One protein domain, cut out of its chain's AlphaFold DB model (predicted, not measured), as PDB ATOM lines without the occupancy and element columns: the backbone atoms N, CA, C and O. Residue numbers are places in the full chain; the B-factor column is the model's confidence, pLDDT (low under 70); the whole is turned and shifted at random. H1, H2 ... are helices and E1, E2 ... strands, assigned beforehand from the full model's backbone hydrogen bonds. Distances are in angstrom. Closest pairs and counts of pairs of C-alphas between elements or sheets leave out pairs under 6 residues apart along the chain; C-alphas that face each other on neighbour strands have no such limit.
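Overview. This is residues 109 to 170 and 179 to 218 of the 222 residues of an uncharacterized protein of Paenibacillus oralis (UniProt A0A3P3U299). An elongated, loose model: H1 and H2 make a corner at one end, a strongly twisted antiparallel sheet, order E1, E2, E3, follows, and H3 is at the other end. The printed part has 102 residues, with named elements H1, H2, E1, E2, E3, H3 along the chain, class mixed, radius of gyration of the C-alphas 17.8 A and spans of 55 by 28 by 21 A.

Arrangement. H1, residues 109 to 119, and H2, residues 124 to 135, only just touch, only at the corner, with 3 pairs of C-alphas within 8 A; the closest, Thr 118 and Leu 124, are 6.5 A apart. H2 only grazes the sheet, with residues 131 to 135. E1, residues 151 to 159, is antiparallel to E2, residues 184 to 191; N 154 and O 188 are 2.8 A apart. E2 forms a hairpin with E3, residues 197 to 201; N 187 and O 200 are 2.7 A apart. H3, residues 203 to 214, is on the sheet but over none of its strands; C-alphas Val 184 and Asp 205, the closest of E2 and H3, are 6.5 A apart. Every O i to N i+4 pair is within hydrogen-bond range in H2 and H3, 6 of 7 in H1.

Along the chain. H1 begins at C-alpha 109 (-57.915, -31.843, 78.795) and H3 ends at C-alpha 214 (-22.438, -37.500, 58.349). First to last C-alpha, E1 measures 21.5 A, E2 22.6 A and H2 16.6 A.

Size, cuts and confidence. The farthest C-alphas, Ala 119 and Glu 217, are 57.0 A apart. Residues 171 to 178 are not printed, a gap of 8.4 A between C-alphas 170 and 179. The link H2 to E1 is long. The pLDDT is under 70 at residues 109 to 113, 161 to 170 and 216 to 218.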
ATOM      1  N   GLY A 109     -57.559 -30.876  79.846       55.28
ATOM      2  CA  GLY A 109     -57.915 -31.843  78.795       55.28
ATOM      3  C   GLY A 109     -57.593 -33.309  79.123       55.28
ATOM      4  O   GLY A 109     -58.175 -34.218  78.525       55.28
ATOM      5  N   ALA A 110     -56.658 -33.544  80.040       54.06
ATOM      6  CA  ALA A 110     -56.287 -34.866  80.541       54.06
ATOM      7  C   ALA A 110     -57.149 -35.255  81.758       54.06
ATOM      8  O   ALA A 110     -57.675 -36.367  81.796       54.06
ATOM      9  N   VAL A 111     -57.433 -34.294  82.653       59.16
ATOM     10  CA  VAL A 111     -58.343 -34.474  83.801       59.16
ATOM     11  C   VAL A 111     -59.725 -34.884  83.290       59.16
ATOM     12  O   VAL A 111     -60.235 -35.929  83.676       59.16
ATOM     13  N   ARG A 112     -60.274 -34.166  82.297       60.56
ATOM     14  CA  ARG A 112     -61.598 -34.470  81.717       60.56
ATOM     15  C   ARG A 112     -61.738 -35.883  81.141       60.56
ATOM     16  O   ARG A 112     -62.851 -36.398  81.046       60.56
ATOM     17  N   ARG A 113     -60.641 -36.512  80.707       65.75
ATOM     18  CA  ARG A 113     -60.668 -37.874  80.147       65.75
ATOM     19  C   ARG A 113     -60.564 -38.947  81.225       65.75
ATOM     20  O   ARG A 113     -61.284 -39.938  81.127       65.75
ATOM     21  N   LEU A 114     -59.753 -38.729  82.258       70.81
ATOM     22  CA  LEU A 114     -59.733 -39.596  83.441       70.81
ATOM     23  C   LEU A 114     -61.054 -39.511  84.224       70.81
ATOM     24  O   LEU A 114     -61.571 -40.540  84.648       70.81
ATOM     25  N   GLU A 115     -61.667 -38.329  84.313       70.75
ATOM     26  CA  GLU A 115     -63.009 -38.135  84.888       70.75
ATOM     27  C   GLU A 115     -64.095 -38.906  84.127       70.75
ATOM     28  O   GLU A 115     -64.977 -39.516  84.727       70.75
ATOM     29  N   ALA A 116     -64.046 -38.920  82.792       75.38
ATOM     30  CA  ALA A 116     -64.979 -39.716  81.997       75.38
ATOM     31  C   ALA A 116     -64.771 -41.227  82.212       75.38
ATOM     32  O   ALA A 116     -65.740 -41.989  82.245       75.38
ATOM     33  N   PHE A 117     -63.520 -41.661  82.381       76.56
ATOM     34  CA  PHE A 117     -63.186 -43.051  82.675       76.56
ATOM     35  C   PHE A 117     -63.722 -43.481  84.047       76.56
ATOM     36  O   PHE A 117     -64.425 -44.491  84.127       76.56
ATOM     37  N   THR A 118     -63.511 -42.689  85.100       78.56
ATOM     38  CA  THR A 118     -64.068 -42.973  86.435       78.56
ATOM     39  C   THR A 118     -65.590 -42.908  86.449       78.56
ATOM     40  O   THR A 118     -66.233 -43.790  87.017       78.56
ATOM     41  N   ALA A 119     -66.192 -41.943  85.744       81.25
ATOM     42  CA  ALA A 119     -67.643 -41.853  85.584       81.25
ATOM     43  C   ALA A 119     -68.244 -43.080  84.872       81.25
ATOM     44  O   ALA A 119     -69.386 -43.455  85.139       81.25
ATOM     45  N   SER A 120     -67.477 -43.742  83.998       78.62
ATOM     46  CA  SER A 120     -67.871 -45.007  83.362       78.62
ATOM     47  C   SER A 120     -67.689 -46.249  84.253       78.62
ATOM     48  O   SER A 120     -67.956 -47.365  83.808       78.62
ATOM     49  N   GLY A 121     -67.265 -46.065  85.509       81.31
ATOM     50  CA  GLY A 121     -66.949 -47.146  86.446       81.31
ATOM     51  C   GLY A 121     -65.536 -47.711  86.282       81.31
ATOM     52  O   GLY A 121     -65.273 -48.823  86.734       81.31
ATOM     53  N   GLY A 122     -64.643 -46.981  85.609       84.19
ATOM     54  CA  GLY A 122     -63.237 -47.343  85.471       84.19
ATOM     55  C   GLY A 122     -62.478 -47.207  86.791       84.19
ATOM     56  O   GLY A 122     -62.685 -46.257  87.544       84.19
ATOM     57  N   ASP A 123     -61.585 -48.159  87.057       89.12
ATOM     58  CA  ASP A 123     -60.707 -48.149  88.227       89.12
ATOM     59  C   ASP A 123     -59.424 -47.370  87.906       89.12
ATOM     60  O   ASP A 123     -58.537 -47.857  87.199       89.12
ATOM     61  N   LEU A 124     -59.364 -46.128  88.388       86.31
ATOM     62  CA  LEU A 124     -58.252 -45.212  88.139       86.31
ATOM     63  C   LEU A 124     -56.968 -45.693  88.831       86.31
ATOM     64  O   LEU A 124     -55.905 -45.647  88.219       86.31
ATOM     65  N   LEU A 125     -57.079 -46.281  90.026       87.38
ATOM     66  CA  LEU A 125     -55.933 -46.841  90.746       87.38
ATOM     67  C   LEU A 125     -55.326 -48.024  89.982       87.38
ATOM     68  O   LEU A 125     -54.104 -48.152  89.878       87.38
ATOM     69  N   ALA A 126     -56.172 -48.888  89.410       90.50
ATOM     70  CA  ALA A 126     -55.702 -49.981  88.561       90.50
ATOM     71  C   ALA A 126     -55.026 -49.474  87.279       90.50
ATOM     72  O   ALA A 126     -54.057 -50.086  86.824       90.50
ATOM     73  N   TYR A 127     -55.521 -48.372  86.703       89.31
ATOM     74  CA  TYR A 127     -54.891 -47.731  85.553       89.31
ATOM     75  C   TYR A 127     -53.503 -47.190  85.911       89.31
ATOM     76  O   TYR A 127     -52.535 -47.591  85.272       89.31
ATOM     77  N   GLU A 128     -53.388 -46.373  86.959       90.12
ATOM     78  CA  GLU A 128     -52.116 -45.805  87.431       90.12
ATOM     79  C   GLU A 128     -51.097 -46.898  87.761       90.12
ATOM     80  O   GLU A 128     -49.992 -46.902  87.225       90.12
ATOM     81  N   THR A 129     -51.515 -47.921  88.515       93.69
ATOM     82  CA  THR A 129     -50.670 -49.089  88.820       93.69
ATOM     83  C   THR A 129     -50.204 -49.806  87.546       93.69
ATOM     84  O   THR A 129     -49.112 -50.372  87.493       93.69
ATOM     85  N   GLY A 130     -51.050 -49.861  86.514       94.62
ATOM     86  CA  GLY A 130     -50.703 -50.445  85.220       94.62
ATOM     87  C   GLY A 130     -49.689 -49.599  84.451       94.62
ATOM     88  O   GLY A 130     -48.770 -50.157  83.856       94.62
ATOM     89  N   VAL A 131     -49.843 -48.274  84.490       94.38
ATOM     90  CA  VAL A 131     -48.917 -47.312  83.882       94.38
ATOM     91  C   VAL A 131     -47.536 -47.417  84.526       94.38
ATOM     92  O   VAL A 131     -46.564 -47.622  83.803       94.38
ATOM     93  N   GLU A 132     -47.450 -47.374  85.857       93.56
ATOM     94  CA  GLU A 132     -46.184 -47.496  86.598       93.56
ATOM     95  C   GLU A 132     -45.442 -48.789  86.247       93.56
ATOM     96  O   GLU A 132     -44.281 -48.758  85.847       93.56
ATOM     97  N   LYS A 133     -46.145 -49.930  86.264       96.25
ATOM     98  CA  LYS A 133     -45.561 -51.233  85.902       96.25
ATOM     99  C   LYS A 133     -44.993 -51.277  84.489       96.25
ATOM    100  O   LYS A 133     -44.037 -52.007  84.241       96.25
ATOM    101  N   LEU A 134     -45.625 -50.589  83.539       95.94
ATOM    102  CA  LEU A 134     -45.131 -50.539  82.165       95.94
ATOM    103  C   LEU A 134     -43.885 -49.660  82.072       95.94
ATOM    104  O   LEU A 134     -42.926 -50.060  81.418       95.94
ATOM    105  N   LEU A 135     -43.886 -48.508  82.747       95.75
ATOM    106  CA  LEU A 135     -42.750 -47.588  82.770       95.75
ATOM    107  C   LEU A 135     -41.518 -48.208  83.451       95.75
ATOM    108  O   LEU A 135     -40.422 -48.077  82.917       95.75
ATOM    109  N   ASP A 136     -41.695 -48.963  84.539       96.38
ATOM    110  CA  ASP A 136     -40.604 -49.637  85.270       96.38
ATOM    111  C   ASP A 136     -39.801 -50.633  84.415       96.38
ATOM    112  O   ASP A 136     -38.639 -50.929  84.701       96.38
ATOM    113  N   HIS A 137     -40.428 -51.197  83.382       95.25
ATOM    114  CA  HIS A 137     -39.830 -52.212  82.515       95.25
ATOM    115  C   HIS A 137     -39.455 -51.688  81.126       95.25
ATOM    116  O   HIS A 137     -38.976 -52.460  80.294       95.25
ATOM    117  N   GLN A 138     -39.699 -50.409  80.849       95.94
ATOM    118  CA  GLN A 138     -39.462 -49.810  79.545       95.94
ATOM    119  C   GLN A 138     -38.066 -49.185  79.481       95.94
ATOM    120  O   GLN A 138     -37.744 -48.296  80.260       95.94
ATOM    121  N   ASP A 139     -37.259 -49.608  78.504       92.19
ATOM    122  CA  ASP A 139     -35.874 -49.131  78.361       92.19
ATOM    123  C   ASP A 139     -35.780 -47.630  78.017       92.19
ATOM    124  O   ASP A 139     -34.905 -46.923  78.514       92.19
ATOM    125  N   GLU A 140     -36.677 -47.126  77.161       92.31
ATOM    126  CA  GLU A 140     -36.710 -45.724  76.717       92.31
ATOM    127  C   GLU A 140     -38.031 -45.075  77.151       92.31
ATOM    128  O   GLU A 140     -39.084 -45.434  76.629       92.31
ATOM    129  N   VAL A 141     -37.990 -44.113  78.080       95.88
ATOM    130  CA  VAL A 141     -39.164 -43.407  78.641       95.88
ATOM    131  C   VAL A 141     -39.176 -41.924  78.237       95.88
ATOM    132  O   VAL A 141     -38.755 -41.060  79.003       95.88
ATOM    133  N   PRO A 142     -39.619 -41.582  77.012       95.44
ATOM    134  CA  PRO A 142     -39.634 -40.193  76.565       95.44
ATOM    135  C   PRO A 142     -40.733 -39.383  77.269       95.44
ATOM    136  O   PRO A 142     -41.806 -39.904  77.577       95.44
ATOM    137  N   GLU A 143     -40.493 -38.086  77.460       95.12
ATOM    138  CA  GLU A 143     -41.489 -37.133  77.962       95.12
ATOM    139  C   GLU A 143     -42.440 -36.665  76.849       95.12
ATOM    140  O   GLU A 143     -42.058 -36.463  75.691       95.12
ATOM    141  N   CYS A 144     -43.706 -36.442  77.201       94.19
ATOM    142  CA  CYS A 144     -44.705 -35.939  76.275       94.19
ATOM    143  C   CYS A 144     -44.472 -34.453  75.942       94.19
ATOM    144  O   CYS A 144     -44.446 -33.626  76.851       94.19
ATOM    145  N   PRO A 145     -44.450 -34.039  74.660       90.25
ATOM    146  CA  PRO A 145     -44.247 -32.633  74.300       90.25
ATOM    147  C   PRO A 145     -45.399 -31.704  74.723       90.25
ATOM    148  O   PRO A 145     -45.227 -30.489  74.732       90.25
ATOM    149  N   HIS A 146     -46.574 -32.249  75.060       87.81
ATOM    150  CA  HIS A 146     -47.748 -31.457  75.438       87.81
ATOM    151  C   HIS A 146     -47.883 -31.233  76.942       87.81
ATOM    152  O   HIS A 146     -48.296 -30.155  77.356       87.81
ATOM    153  N   CYS A 147     -47.584 -32.248  77.749       88.81
ATOM    154  CA  CYS A 147     -47.802 -32.202  79.197       88.81
ATOM    155  C   CYS A 147     -46.596 -32.664  80.019       88.81
ATOM    156  O   CYS A 147     -46.701 -32.703  81.236       88.81
ATOM    157  N   ARG A 148     -45.475 -33.013  79.369       90.19
ATOM    158  CA  ARG A 148     -44.215 -33.484  79.976       90.19
ATOM    159  C   ARG A 148     -44.317 -34.758  80.816       90.19
ATOM    160  O   ARG A 148     -43.359 -35.137  81.468       90.19
ATOM    161  N   GLU A 149     -45.445 -35.454  80.733       91.81
ATOM    162  CA  GLU A 149     -45.622 -36.754  81.377       91.81
ATOM    163  C   GLU A 149     -44.900 -37.859  80.601       91.81
ATOM    164  O   GLU A 149     -44.840 -37.804  79.363       91.81
ATOM    165  N   TYR A 150     -44.404 -38.882  81.297       94.88
ATOM    166  CA  TYR A 150     -43.735 -40.006  80.651       94.88
ATOM    167  C   TYR A 150     -44.688 -40.782  79.736       94.88
ATOM    168  O   TYR A 150     -45.875 -40.981  80.013       94.88
ATOM    169  N   MET A 151     -44.163 -41.208  78.590       96.12
ATOM    170  CA  MET A 151     -44.940 -41.908  77.575       96.12
ATOM    171  C   MET A 151     -44.670 -43.411  77.595       96.12
ATOM    172  O   MET A 151     -43.540 -43.871  77.746       96.12
ATOM    173  N   ILE A 152     -45.725 -44.179  77.348       97.12
ATOM    174  CA  ILE A 152     -45.695 -45.639  77.313       97.12
ATOM    175  C   ILE A 152     -45.503 -46.102  75.872       97.12
ATOM    176  O   ILE A 152     -46.197 -45.646  74.962       97.12
ATOM    177  N   TYR A 153     -44.590 -47.039  75.662       97.19
ATOM    178  CA  TYR A 153     -44.351 -47.689  74.387       97.19
ATOM    179  C   TYR A 153     -45.551 -48.561  74.001       97.19
ATOM    180  O   TYR A 153     -45.923 -49.504  74.696       97.19
ATOM    181  N   ALA A 154     -46.161 -48.244  72.862       96.00
ATOM    182  CA  ALA A 154     -47.346 -48.923  72.344       96.00
ATOM    183  C   ALA A 154     -47.032 -49.902  71.200       96.00
ATOM    184  O   ALA A 154     -47.918 -50.635  70.759       96.00
ATOM    185  N   GLY A 155     -45.789 -49.920  70.709       94.44
ATOM    186  CA  GLY A 155     -45.332 -50.826  69.657       94.44
ATOM    187  C   GLY A 155     -44.564 -50.125  68.539       94.44
ATOM    188  O   GLY A 155     -44.202 -48.955  68.636       94.44
ATOM    189  N   GLN A 156     -44.336 -50.856  67.449       95.00
ATOM    190  CA  GLN A 156     -43.626 -50.371  66.268       95.00
ATOM    191  C   GLN A 156     -44.559 -50.232  65.068       95.00
ATOM    192  O   GLN A 156     -45.362 -51.117  64.771       95.00
ATOM    193  N   GLN A 157     -44.418 -49.118  64.354       93.19
ATOM    194  CA  GLN A 157     -45.053 -48.871  63.070       93.19
ATOM    195  C   GLN A 157     -43.990 -48.928  61.971       93.19
ATOM    196  O   GLN A 157     -43.047 -48.140  61.974       93.19
ATOM    197  N   GLU A 158     -44.161 -49.825  61.003       91.38
ATOM    198  CA  GLU A 158     -43.294 -49.905  59.827       91.38
ATOM    199  C   GLU A 158     -43.850 -49.038  58.689       91.38
ATOM    200  O   GLU A 158     -45.034 -49.104  58.341       91.38
ATOM    201  N   LEU A 159     -42.996 -48.206  58.101       87.56
ATOM    202  CA  LEU A 159     -43.300 -47.441  56.903       87.56
ATOM    203  C   LEU A 159     -42.840 -48.227  55.676       87.56
ATOM    204  O   LEU A 159     -41.644 -48.340  55.412       87.56
ATOM    205  N   ALA A 160     -43.812 -48.747  54.924       79.56
ATOM    206  CA  ALA A 160     -43.559 -49.498  53.702       79.56
ATOM    207  C   ALA A 160     -42.823 -48.662  52.628       79.56
ATOM    208  O   ALA A 160     -43.031 -47.442  52.550       79.56
ATOM    209  N   PRO A 161     -42.037 -49.317  51.748       68.94
ATOM    210  CA  PRO A 161     -41.531 -48.706  50.519       68.94
ATOM    211  C   PRO A 161     -42.703 -48.108  49.730       68.94
ATOM    212  O   PRO A 161     -43.738 -48.756  49.576       68.94
ATOM    213  N   GLY A 162     -42.586 -46.859  49.291       68.56
ATOM    214  CA  GLY A 162     -43.668 -46.089  48.671       68.56
ATOM    215  C   GLY A 162     -44.189 -44.940  49.534       68.56
ATOM    216  O   GLY A 162     -44.524 -43.885  49.002       68.56
ATOM    217  N   ASN A 163     -44.205 -45.089  50.865       68.44
ATOM    218  CA  ASN A 163     -44.703 -44.040  51.774       68.44
ATOM    219  C   ASN A 163     -43.731 -42.856  51.920       68.44
ATOM    220  O   ASN A 163     -44.137 -41.772  52.334       68.44
ATOM    221  N   LEU A 164     -42.460 -43.075  51.579       66.88
ATOM    222  CA  LEU A 164     -41.386 -42.077  51.555       66.88
ATOM    223  C   LEU A 164     -40.991 -41.673  50.117       66.88
ATOM    224  O   LEU A 164     -40.165 -40.782  49.954       66.88
ATOM    225  N   ASP A 165     -41.597 -42.290  49.091       58.62
ATOM    226  CA  ASP A 165     -41.191 -42.176  47.676       58.62
ATOM    227  C   ASP A 165     -41.946 -41.090  46.886       58.62
ATOM    228  O   ASP A 165     -41.789 -40.973  45.666       58.62
ATOM    229  N   ALA A 166     -42.745 -40.244  47.551       53.72
ATOM    230  CA  ALA A 166     -43.039 -38.933  46.967       53.72
ATOM    231  C   ALA A 166     -41.688 -38.245  46.700       53.72
ATOM    232  O   ALA A 166     -40.779 -38.475  47.492       53.72
ATOM    233  N   PRO A 167     -41.502 -37.452  45.625       57.47
ATOM    234  CA  PRO A 167     -40.203 -36.866  45.310       57.47
ATOM    235  C   PRO A 167     -39.844 -35.871  46.414       57.47
ATOM    236  O   PRO A 167     -40.121 -34.677  46.312       57.47
ATOM    237  N   ALA A 168     -39.281 -36.380  47.507       54.22
ATOM    238  CA  ALA A 168     -38.707 -35.591  48.559       54.22
ATOM    239  C   ALA A 168     -37.652 -34.761  47.835       54.22
ATOM    240  O   ALA A 168     -36.823 -35.353  47.131       54.22
ATOM    241  N   PRO A 169     -37.724 -33.422  47.882       57.00
ATOM    242  CA  PRO A 169     -36.689 -32.595  47.296       57.00
ATOM    243  C   PRO A 169     -35.392 -33.021  47.965       57.00
ATOM    244  O   PRO A 169     -35.170 -32.729  49.138       57.00
ATOM    245  N   VAL A 170     -34.591 -33.815  47.251       58.88
ATOM    246  CA  VAL A 170     -33.316 -34.283  47.767       58.88
ATOM    247  C   VAL A 170     -32.512 -33.009  47.977       58.88
ATOM    248  O   VAL A 170     -32.305 -32.287  46.994       58.88
ATOM    249  N   LEU A 179     -32.714 -39.240  53.026       80.00
ATOM    250  CA  LEU A 179     -32.239 -39.226  54.421       80.00
ATOM    251  C   LEU A 179     -32.627 -40.484  55.209       80.00
ATOM    252  O   LEU A 179     -31.942 -40.861  56.152       80.00
ATOM    253  N   LEU A 180     -33.740 -41.106  54.830       82.75
ATOM    254  CA  LEU A 180     -34.239 -42.347  55.402       82.75
ATOM    255  C   LEU A 180     -34.517 -43.317  54.256       82.75
ATOM    256  O   LEU A 180     -35.143 -42.935  53.264       82.75
ATOM    257  N   GLN A 181     -34.055 -44.557  54.385       75.62
ATOM    258  CA  GLN A 181     -34.283 -45.608  53.395       75.62
ATOM    259  C   GLN A 181     -35.406 -46.519  53.882       75.62
ATOM    260  O   GLN A 181     -35.349 -47.038  54.990       75.62
ATOM    261  N   ALA A 182     -36.445 -46.702  53.067       78.62
ATOM    262  CA  ALA A 182     -37.532 -47.612  53.403       78.62
ATOM    263  C   ALA A 182     -37.083 -49.089  53.304       78.62
ATOM    264  O   ALA A 182     -36.295 -49.418  52.413       78.62
ATOM    265  N   PRO A 183     -37.633 -49.997  54.133       85.75
ATOM    266  CA  PRO A 183     -38.632 -49.752  55.176       85.75
ATOM    267  C   PRO A 183     -38.030 -49.115  56.438       85.75
ATOM    268  O   PRO A 183     -36.977 -49.536  56.897       85.75
ATOM    269  N   VAL A 184     -38.734 -48.134  57.012       90.25
ATOM    270  CA  VAL A 184     -38.323 -47.439  58.249       90.25
ATOM    271  C   VAL A 184     -39.235 -47.859  59.390       90.25
ATOM    272  O   VAL A 184     -40.459 -47.859  59.234       90.25
ATOM    273  N   LYS A 185     -38.670 -48.173  60.551       93.31
ATOM    274  CA  LYS A 185     -39.412 -48.514  61.763       93.31
ATOM    275  C   LYS A 185     -39.506 -47.304  62.683       93.31
ATOM    276  O   LYS A 185     -38.521 -46.639  62.996       93.31
ATOM    277  N   LEU A 186     -40.718 -47.040  63.149       94.25
ATOM    278  CA  LEU A 186     -41.012 -45.998  64.122       94.25
ATOM    279  C   LEU A 186     -41.496 -46.632  65.424       94.25
ATOM    280  O   LEU A 186     -42.485 -47.365  65.418       94.25
ATOM    281  N   ASN A 187     -40.847 -46.316  66.537       95.88
ATOM    282  CA  ASN A 187     -41.350 -46.614  67.870       95.88
ATOM    283  C   ASN A 187     -42.502 -45.649  68.184       95.88
ATOM    284  O   ASN A 187     -42.351 -44.429  68.084       95.88
ATOM    285  N   VAL A 188     -43.665 -46.190  68.535       97.00
ATOM    286  CA  VAL A 188     -44.878 -45.429  68.845       97.00
ATOM    287  C   VAL A 188     -45.056 -45.379  70.354       97.00
ATOM    288  O   VAL A 188     -45.075 -46.419  71.008       97.00
ATOM    289  N   TYR A 189     -45.240 -44.177  70.891       97.62
ATOM    290  CA  TYR A 189     -45.469 -43.950  72.312       97.62
ATOM    291  C   TYR A 189     -46.782 -43.205  72.528       97.62
ATOM    292  O   TYR A 189     -47.162 -42.346  71.729       97.62
ATOM    293  N   VAL A 190     -47.459 -43.513  73.631       96.69
ATOM    294  CA  VAL A 190     -48.726 -42.905  74.038       96.69
ATOM    295  C   VAL A 190     -48.564 -42.319  75.434       96.69
ATOM    296  O   VAL A 190     -48.137 -43.003  76.358       96.69
ATOM    297  N   CYS A 191     -48.907 -41.045  75.594       94.81
ATOM    298  CA  CYS A 191     -48.910 -40.392  76.899       94.81
ATOM    299  C   CYS A 191     -50.083 -40.907  77.747       94.81
ATOM    300  O   CYS A 191     -51.225 -40.866  77.292       94.81
ATOM    301  N   SER A 192     -49.824 -41.350  78.976       90.81
ATOM    302  CA  SER A 192     -50.860 -41.832  79.901       90.81
ATOM    303  C   SER A 192     -51.795 -40.720  80.391       90.81
ATOM    304  O   SER A 192     -52.991 -40.944  80.550       90.81
ATOM    305  N   ALA A 193     -51.290 -39.494  80.557       88.50
ATOM    306  CA  ALA A 193     -52.099 -38.361  81.005       88.50
ATOM    307  C   ALA A 193     -52.964 -37.771  79.877       88.50
ATOM    308  O   ALA A 193     -54.188 -37.684  79.977       88.50
ATOM    309  N   CYS A 194     -52.346 -37.348  78.767       88.94
ATOM    310  CA  CYS A 194     -53.043 -36.607  77.709       88.94
ATOM    311  C   CYS A 194     -53.353 -37.423  76.444       88.94
ATOM    312  O   CYS A 194     -53.928 -36.874  75.499       88.94
ATOM    313  N   PHE A 195     -53.000 -38.711  76.396       91.38
ATOM    314  CA  PHE A 195     -53.176 -39.616  75.247       91.38
ATOM    315  C   PHE A 195     -52.650 -39.073  73.911       91.38
ATOM    316  O   PHE A 195     -53.094 -39.494  72.842       91.38
ATOM    317  N   HIS A 196     -51.708 -38.129  73.951       93.06
ATOM    318  CA  HIS A 196     -50.968 -37.731  72.765       93.06
ATOM    319  C   HIS A 196     -50.096 -38.892  72.278       93.06
ATOM    320  O   HIS A 196     -49.527 -39.628  73.089       93.06
ATOM    321  N   VAL A 197     -49.984 -39.030  70.957       95.69
ATOM    322  CA  VAL A 197     -49.210 -40.088  70.308       95.69
ATOM    323  C   VAL A 197     -47.985 -39.480  69.645       95.69
ATOM    324  O   VAL A 197     -48.117 -38.717  68.688       95.69
ATOM    325  N   SER A 198     -46.809 -39.887  70.110       95.81
ATOM    326  CA  SER A 198     -45.519 -39.515  69.527       95.81
ATOM    327  C   SER A 198     -44.916 -40.709  68.797       95.81
ATOM    328  O   SER A 198     -45.144 -41.865  69.161       95.81
ATOM    329  N   ARG A 199     -44.141 -40.438  67.746       95.38
ATOM    330  CA  ARG A 199     -43.436 -41.463  66.969       95.38
ATOM    331  C   ARG A 199     -41.975 -41.071  66.845       95.38
ATOM    332  O   ARG A 199     -41.683 -39.968  66.390       95.38
ATOM    333  N   PHE A 200     -41.083 -41.980  67.204       93.31
ATOM    334  CA  PHE A 200     -39.637 -41.792  67.117       93.31
ATOM    335  C   PHE A 200     -39.053 -42.827  66.164       93.31
ATOM    336  O   PHE A 200     -39.584 -43.927  66.053       93.31
ATOM    337  N   LEU A 201     -37.969 -42.493  65.465       93.44
ATOM    338  CA  LEU A 201     -37.221 -43.486  64.693       93.44
ATOM    339  C   LEU A 201     -36.719 -44.596  65.623       93.44
ATOM    340  O   LEU A 201     -36.307 -44.313  66.754       93.44
ATOM    341  N   SER A 202     -36.749 -45.837  65.136       93.12
ATOM    342  CA  SER A 202     -36.101 -46.957  65.816       93.12
ATOM    343  C   SER A 202     -34.599 -46.700  65.965       93.12
ATOM    344  O   SER A 202     -34.025 -45.901  65.226       93.12
ATOM    345  N   GLU A 203     -33.946 -47.363  66.919       91.19
ATOM    346  CA  GLU A 203     -32.510 -47.174  67.148       91.19
ATOM    347  C   GLU A 203     -31.672 -47.443  65.890       91.19
ATOM    348  O   GLU A 203     -30.838 -46.613  65.522       91.19
ATOM    349  N   ASP A 204     -31.966 -48.534  65.180       90.06
ATOM    350  CA  ASP A 204     -31.301 -48.897  63.927       90.06
ATOM    351  C   ASP A 204     -31.453 -47.793  62.864       90.06
ATOM    352  O   ASP A 204     -30.481 -47.382  62.220       90.06
ATOM    353  N   ASP A 205     -32.667 -47.253  62.721       90.69
ATOM    354  CA  ASP A 205     -32.962 -46.206  61.740       90.69
ATOM    355  C   ASP A 205     -32.378 -44.843  62.142       90.69
ATOM    356  O   ASP A 205     -31.977 -44.069  61.272       90.69
ATOM    357  N   ARG A 206     -32.259 -44.546  63.447       91.38
ATOM    358  CA  ARG A 206     -31.537 -43.360  63.949       91.38
ATOM    359  C   ARG A 206     -30.061 -43.426  63.573       91.38
ATOM    360  O   ARG A 206     -29.510 -42.435  63.099       91.38
ATOM    361  N   ILE A 207     -29.424 -44.588  63.741       89.94
ATOM    362  CA  ILE A 207     -28.017 -44.790  63.363       89.94
ATOM    363  C   ILE A 207     -27.846 -44.642  61.845       89.94
ATOM    364  O   ILE A 207     -26.928 -43.951  61.399       89.94
ATOM    365  N   SER A 208     -28.745 -45.231  61.048       87.75
ATOM    366  CA  SER A 208     -28.736 -45.087  59.583       87.75
ATOM    367  C   SER A 208     -28.890 -43.627  59.140       87.75
ATOM    368  O   SER A 208     -28.154 -43.150  58.269       87.75
ATOM    369  N   PHE A 209     -29.789 -42.883  59.792       88.00
ATOM    370  CA  PHE A 209     -29.970 -41.453  59.559       88.00
ATOM    371  C   PHE A 209     -28.692 -40.661  59.869       88.00
ATOM    372  O   PHE A 209     -28.245 -39.874  59.035       88.00
ATOM    373  N   ILE A 210     -28.061 -40.906  61.025       89.44
ATOM    374  CA  ILE A 210     -26.814 -40.234  61.423       89.44
ATOM    375  C   ILE A 210     -25.710 -40.489  60.394       89.44
ATOM    376  O   ILE A 210     -25.089 -39.537  59.934       89.44
ATOM    377  N   ARG A 211     -25.505 -41.740  59.963       86.19
ATOM    378  CA  ARG A 211     -24.505 -42.075  58.927       86.19
ATOM    379  C   ARG A 211     -24.771 -41.345  57.614       86.19
ATOM    380  O   ARG A 211     -23.851 -40.793  57.012       86.19
ATOM    381  N   THR A 212     -26.037 -41.298  57.202       84.56
ATOM    382  CA  THR A 212     -26.459 -40.627  55.965       84.56
ATOM    383  C   THR A 212     -26.179 -39.125  56.012       84.56
ATOM    384  O   THR A 212     -25.710 -38.563  55.021       84.56
ATOM    385  N   VAL A 213     -26.420 -38.478  57.156       85.75
ATOM    386  CA  VAL A 213     -26.144 -37.046  57.354       85.75
ATOM    387  C   VAL A 213     -24.644 -36.765  57.482       85.75
ATOM    388  O   VAL A 213     -24.167 -35.786  56.914       85.75
ATOM    389  N   SER A 214     -23.893 -37.630  58.170       84.06
ATOM    390  CA  SER A 214     -22.438 -37.500  58.349       84.06
ATOM    391  C   SER A 214     -21.631 -37.804  57.080       84.06
ATOM    392  O   SER A 214     -20.450 -37.473  57.013       84.06
ATOM    393  N   GLY A 215     -22.238 -38.438  56.072       78.00
ATOM    394  CA  GLY A 215     -21.545 -38.847  54.846       78.00
ATOM    395  C   GLY A 215     -20.624 -40.058  55.029       78.00
ATOM    396  O   GLY A 215     -19.796 -40.328  54.160       78.00
ATOM    397  N   GLU A 216     -20.765 -40.792  56.134       66.25
ATOM    398  CA  GLU A 216     -20.046 -42.042  56.376       66.25
ATOM    399  C   GLU A 216     -20.712 -43.151  55.551       66.25
ATOM    400  O   GLU A 216     -21.729 -43.722  55.939       66.25
ATOM    401  N   GLU A 217     -20.175 -43.423  54.359       58.88
ATOM    402  CA  GLU A 217     -20.608 -44.566  53.557       58.88
ATOM    403  C   GLU A 217     -20.290 -45.866  54.310       58.88
ATOM    404  O   GLU A 217     -19.161 -46.059  54.766       58.88
ATOM    405  N   ASP A 218     -21.271 -46.767  54.424       50.59
ATOM    406  CA  ASP A 218     -21.081 -48.097  55.002       50.59
ATOM    407  C   ASP A 218     -19.914 -48.813  54.300       50.59
ATOM    408  O   ASP A 218     -20.048 -49.386  53.217       50.59
TER     409      ASP A 218